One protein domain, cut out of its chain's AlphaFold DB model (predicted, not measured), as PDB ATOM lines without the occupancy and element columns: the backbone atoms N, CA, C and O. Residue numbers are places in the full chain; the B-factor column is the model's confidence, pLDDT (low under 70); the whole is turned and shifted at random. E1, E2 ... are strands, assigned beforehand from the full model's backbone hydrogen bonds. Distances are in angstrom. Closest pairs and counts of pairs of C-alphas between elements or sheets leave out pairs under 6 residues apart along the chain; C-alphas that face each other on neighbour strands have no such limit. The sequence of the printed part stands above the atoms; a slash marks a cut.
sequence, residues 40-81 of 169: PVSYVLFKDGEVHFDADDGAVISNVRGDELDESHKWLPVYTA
ATOM      1  N   PRO A  40     127.861  74.527 161.590       80.50
ATOM      2  CA  PRO A  40     128.022  75.790 160.901       80.50
ATOM      3  C   PRO A  40     128.027  76.925 161.916       80.50
ATOM      4  O   PRO A  40     127.211  76.966 162.834       80.50
ATOM      5  N   VAL A  41     128.948  77.862 161.725       81.69
ATOM      6  CA  VAL A  41     129.047  79.067 162.554       81.69
ATOM      7  C   VAL A  41     127.933  80.046 162.200       81.69
ATOM      8  O   VAL A  41     127.481  80.813 163.045       81.69
ATOM      9  N   SER A  42     127.474  80.013 160.949       86.94
ATOM     10  CA  SER A  42     126.351  80.810 160.477       86.94
ATOM     11  C   SER A  42     125.767  80.215 159.198       86.94
ATOM     12  O   SER A  42     126.327  79.284 158.619       86.94
ATOM     13  N   TYR A  43     124.659  80.773 158.741       88.38
ATOM     14  CA  TYR A  43     124.048  80.507 157.450       88.38
ATOM     15  C   TYR A  43     123.976  81.817 156.678       88.38
ATOM     16  O   TYR A  43     123.632  82.855 157.243       88.38
ATOM     17  N   VAL A  44     124.293  81.765 155.390       88.88
ATOM     18  CA  VAL A  44     124.235  82.921 154.492       88.88
ATOM     19  C   VAL A  44     123.177  82.665 153.434       88.88
ATOM     20  O   VAL A  44     123.069  81.546 152.926       88.88
ATOM     21  N   LEU A  45     122.390  83.690 153.122       89.50
ATOM     22  CA  LEU A  45     121.362  83.622 152.097       89.50
ATOM     23  C   LEU A  45     121.982  83.792 150.707       89.50
ATOM     24  O   LEU A  45     122.631  84.797 150.415       89.50
ATOM     25  N   PHE A  46     121.755  82.809 149.842       88.69
ATOM     26  CA  PHE A  46     122.139  82.839 148.437       88.69
ATOM     27  C   PHE A  46     120.907  82.930 147.548       88.69
ATOM     28  O   PHE A  46     119.900  82.291 147.843       88.69
ATOM     29  N   LYS A  47     121.023  83.656 146.438       87.88
ATOM     30  CA  LYS A  47     120.064  83.687 145.335       87.88
ATOM     31  C   LYS A  47     120.790  83.343 144.041       87.88
ATOM     32  O   LYS A  47     121.798  83.967 143.727       87.88
ATOM     33  N   ASP A  48     120.326  82.316 143.330       86.50
ATOM     34  CA  ASP A  48     120.907  81.874 142.049       86.50
ATOM     35  C   ASP A  48     122.427  81.581 142.094       86.50
ATOM     36  O   ASP A  48     123.136  81.675 141.095       86.50
ATOM     37  N   GLY A  49     122.937  81.180 143.264       83.19
ATOM     38  CA  GLY A  49     124.351  80.847 143.475       83.19
ATOM     39  C   GLY A  49     125.236  82.010 143.931       83.19
ATOM     40  O   GLY A  49     126.404  81.778 144.243       83.19
ATOM     41  N   GLU A  50     124.694  83.221 144.056       85.75
ATOM     42  CA  GLU A  50     125.396  84.389 144.599       85.75
ATOM     43  C   GLU A  50     124.822  84.818 145.953       85.75
ATOM     44  O   GLU A  50     123.686  84.490 146.289       85.75
ATOM     45  N   VAL A  51     125.611  85.535 146.757       86.19
ATOM     46  CA  VAL A  51     125.150  86.052 148.055       86.19
ATOM     47  C   VAL A  51     124.061  87.099 147.820       86.19
ATOM     48  O   VAL A  51     124.267  88.067 147.088       86.19
ATOM     49  N   HIS A  52     122.900  86.916 148.446       85.94
ATOM     50  CA  HIS A  52     121.755  87.799 148.259       85.94
ATOM     51  C   HIS A  52     121.782  88.952 149.266       85.94
ATOM     52  O   HIS A  52     121.342  88.804 150.403       85.94
ATOM     53  N   PHE A  53     122.312  90.103 148.848       81.88
ATOM     54  CA  PHE A  53     122.440  91.287 149.709       81.88
ATOM     55  C   PHE A  53     121.145  92.103 149.858       81.88
ATOM     56  O   PHE A  53     120.973  92.772 150.873       81.88
ATOM     57  N   ASP A  54     120.235  92.016 148.885       78.50
ATOM     58  CA  ASP A  54     119.007  92.823 148.801       78.50
ATOM     59  C   ASP A  54     117.769  92.079 149.334       78.50
ATOM     60  O   ASP A  54     116.692  92.137 148.743       78.50
ATOM     61  N   ALA A  55     117.918  91.332 150.430       71.12
ATOM     62  CA  ALA A  55     116.795  90.625 151.041       71.12
ATOM     63  C   ALA A  55     115.775  91.621 151.625       71.12
ATOM     64  O   ALA A  55     116.163  92.534 152.354       71.12
ATOM     65  N   ASP A  56     114.477  91.411 151.374       68.44
ATOM     66  CA  ASP A  56     113.393  92.290 151.856       68.44
ATOM     67  C   ASP A  56     113.368  92.428 153.396       68.44
ATOM     68  O   ASP A  56     113.071  93.500 153.925       68.44
ATOM     69  N   ASP A  57     113.761  91.371 154.117       68.06
ATOM     70  CA  ASP A  57     113.889  91.351 155.585       68.06
ATOM     71  C   ASP A  57     115.260  91.859 156.090       68.06
ATOM     72  O   ASP A  57     115.533  91.868 157.293       68.06
ATOM     73  N   GLY A  58     116.161  92.261 155.185       70.88
ATOM     74  CA  GLY A  58     117.486  92.820 155.484       70.88
ATOM     75  C   GLY A  58     118.504  91.847 156.098       70.88
ATOM     76  O   GLY A  58     119.647  92.232 156.352       70.88
ATOM     77  N   ALA A  59     118.126  90.589 156.346       69.94
ATOM     78  CA  ALA A  59     118.985  89.584 156.963       69.94
ATOM     79  C   ALA A  59     119.682  88.705 155.909       69.94
ATOM     80  O   ALA A  59     119.090  87.787 155.350       69.94
ATOM     81  N   VAL A  60     120.973  88.959 155.677       81.38
ATOM     82  CA  VAL A  60     121.833  88.177 154.758       81.38
ATOM     83  C   VAL A  60     122.551  87.030 155.483       81.38
ATOM     84  O   VAL A  60     122.975  86.050 154.871       81.38
ATOM     85  N   ILE A  61     122.693  87.148 156.804       85.25
ATOM     86  CA  ILE A  61     123.451  86.241 157.669       85.25
ATOM     87  C   ILE A  61     122.589  85.896 158.884       85.25
ATOM     88  O   ILE A  61     122.025  86.789 159.516       85.25
ATOM     89  N   SER A  62     122.506  84.613 159.229       82.81
ATOM     90  CA  SER A  62     121.725  84.123 160.364       82.81
ATOM     91  C   SER A  62     122.464  83.018 161.113       82.81
ATOM     92  O   SER A  62     123.021  82.102 160.518       82.81
ATOM     93  N   ASN A  63     122.417  83.050 162.445       82.44
ATOM     94  CA  ASN A  63     122.983  81.984 163.286       82.44
ATOM     95  C   ASN A  63     122.130  80.705 163.289       82.44
ATOM     96  O   ASN A  63     122.547  79.678 163.814       82.44
ATOM     97  N   VAL A  64     120.932  80.768 162.713       78.62
ATOM     98  CA  VAL A  64     120.014  79.639 162.562       78.62
ATOM     99  C   VAL A  64     119.742  79.448 161.077       78.62
ATOM    100  O   VAL A  64     119.686  80.427 160.330       78.62
ATOM    101  N   ARG A  65     119.560  78.200 160.639       78.50
ATOM    102  CA  ARG A  65     119.128  77.926 159.268       78.50
ATOM    103  C   ARG A  65     117.791  78.633 159.041       78.50
ATOM    104  O   ARG A  65     116.834  78.340 159.751       78.50
ATOM    105  N   GLY A  66     117.762  79.583 158.112       72.38
ATOM    106  CA  GLY A  66     116.520  80.239 157.721       72.38
ATOM    107  C   GLY A  66     115.659  79.321 156.858       72.38
ATOM    108  O   GLY A  66     116.138  78.310 156.332       72.38
ATOM    109  N   ASP A  67     114.389  79.685 156.717       72.94
ATOM    110  CA  ASP A  67     113.459  78.959 155.860       72.94
ATOM    111  C   ASP A  67     113.833  79.149 154.382       72.94
ATOM    112  O   ASP A  67     114.239  80.231 153.947       72.94
ATOM    113  N   GLU A  68     113.725  78.072 153.605       69.06
ATOM    114  CA  GLU A  68     113.838  78.133 152.148       69.06
ATOM    115  C   GLU A  68     112.549  78.772 151.612       69.06
ATOM    116  O   GLU A  68     111.472  78.183 151.709       69.06
ATOM    117  N   LEU A  69     112.651  80.009 151.116       67.88
ATOM    118  CA  LEU A  69     111.500  80.783 150.634       67.88
ATOM    119  C   LEU A  69     111.021  80.291 149.257       67.88
ATOM    120  O   LEU A  69     109.819  80.218 149.010       67.88
ATOM    121  N   ASP A  70     111.957  79.936 148.371       74.69
ATOM    122  CA  ASP A  70     111.707  79.408 147.026       74.69
ATOM    123  C   ASP A  70     112.921  78.604 146.501       74.69
ATOM    124  O   ASP A  70     113.930  78.452 147.189       74.69
ATOM    125  N   GLU A  71     112.848  78.069 145.275       75.50
ATOM    126  CA  GLU A  71     113.950  77.295 144.673       75.50
ATOM    127  C   GLU A  71     115.222  78.126 144.407       75.50
ATOM    128  O   GLU A  71     116.314  77.553 144.296       75.50
ATOM    129  N   SER A  72     115.085  79.453 144.310       81.00
ATOM    130  CA  SER A  72     116.175  80.389 144.024       81.00
ATOM    131  C   SER A  72     116.915  80.837 145.287       81.00
ATOM    132  O   SER A  72     118.123  81.050 145.213       81.00
ATOM    133  N   HIS A  73     116.238  80.901 146.439       84.38
ATOM    134  CA  HIS A  73     116.768  81.367 147.719       84.38
ATOM    135  C   HIS A  73     117.149  80.208 148.641       84.38
ATOM    136  O   HIS A  73     116.300  79.442 149.097       84.38
ATOM    137  N   LYS A  74     118.438  80.096 148.972       87.12
ATOM    138  CA  LYS A  74     118.957  79.018 149.825       87.12
ATOM    139  C   LYS A  74     119.853  79.552 150.924       87.12
ATOM    140  O   LYS A  74     120.820  80.261 150.662       87.12
ATOM    141  N   TRP A  75     119.575  79.132 152.152       87.12
ATOM    142  CA  TRP A  75     120.466  79.339 153.288       87.12
ATOM    143  C   TRP A  75     121.558  78.272 153.284       87.12
ATOM    144  O   TRP A  75     121.300  77.105 153.587       87.12
ATOM    145  N   LEU A  76     122.784  78.665 152.943       86.88
ATOM    146  CA  LEU A  76     123.930  77.761 152.915       86.88
ATOM    147  C   LEU A  76     124.789  77.920 154.177       86.88
ATOM    148  O   LEU A  76     125.009  79.046 154.629       86.88
ATOM    149  N   PRO A  77     125.279  76.809 154.758       86.44
ATOM    150  CA  PRO A  77     126.100  76.847 155.958       86.44
ATOM    151  C   PRO A  77     127.483  77.444 155.682       86.44
ATOM    152  O   PRO A  77     128.128  77.133 154.682       86.44
ATOM    153  N   VAL A  78     127.965  78.238 156.633       81.38
ATOM    154  CA  VAL A  78     129.326  78.767 156.677       81.38
ATOM    155  C   VAL A  78     130.054  78.153 157.861       81.38
ATOM    156  O   VAL A  78     129.583  78.188 158.998       81.38
ATOM    157  N   TYR A  79     131.234  77.609 157.590       79.94
ATOM    158  CA  TYR A  79     132.103  76.998 158.587       79.94
ATOM    159  C   TYR A  79     133.332  77.873 158.800       79.94
ATOM    160  O   TYR A  79     133.865  78.441 157.846       79.94
ATOM    161  N   THR A  80     133.824  77.952 160.032       72.25
ATOM    162  CA  THR A  80     135.162  78.490 160.275       72.25
ATOM    163  C   THR A  80     136.189  77.407 159.975       72.25
ATOM    164  O   THR A  80     136.119  76.291 160.492       72.25
ATOM    165  N   ALA A  81     137.164  77.722 159.127       66.75
ATOM    166  CA  ALA A  81     138.347  76.885 159.025       66.75
ATOM    167  C   ALA A  81     139.142  77.002 160.341       66.75
ATOM    168  O   ALA A  81     139.329  78.115 160.840       66.75
TER     169      ALA A  81
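Overview. This is residues 40 to 81 of the 169 residues of an uncharacterized protein of Pseudomonas lutea (UniProt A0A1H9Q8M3). With little regular structure, this domain is a ribbon of two strands, E1 and E2, side by side, joined by one wide loop, residues 48 to 72. The loop folds back on E1, where residues 50 to 51 and 61 to 62 form short antiparallel pairings with it. The printed part has 42 residues, 12 in the named strands, with no named helix: all strand, order E1 - E2, antiparallel. It is compact, radius of gyration of the C-alphas 9.7 A, spanning 27 by 19 by 16 A.

Along the chain. E1, residues 42 to 47, is 16.6 A long and begins at C-alpha 42 (126.351, 80.810, 160.477). E2, residues 73 to 78, is 15.6 A long and ends at C-alpha 78 (129.326, 78.767, 156.677).

Arrangement. E1 and E2 form a hairpin, antiparallel at 147 degrees between directions. C-alphas 43 and 77 face each other at 4.5 A. N 46 and O 74, 2.8 A, and N 78 and O 42, 2.8 A, are within hydrogen-bond range.

Size, cuts and confidence. The C-alphas of Asp 56 and Ala 81, the two farthest apart, are 30.2 A apart. The printed part has no cut. The link between E1 and E2 is long, 25 residues. Mean pLDDT of the printed part is 80.1; residues 56 to 57, 59, 68 to 69 and 81 are under 70.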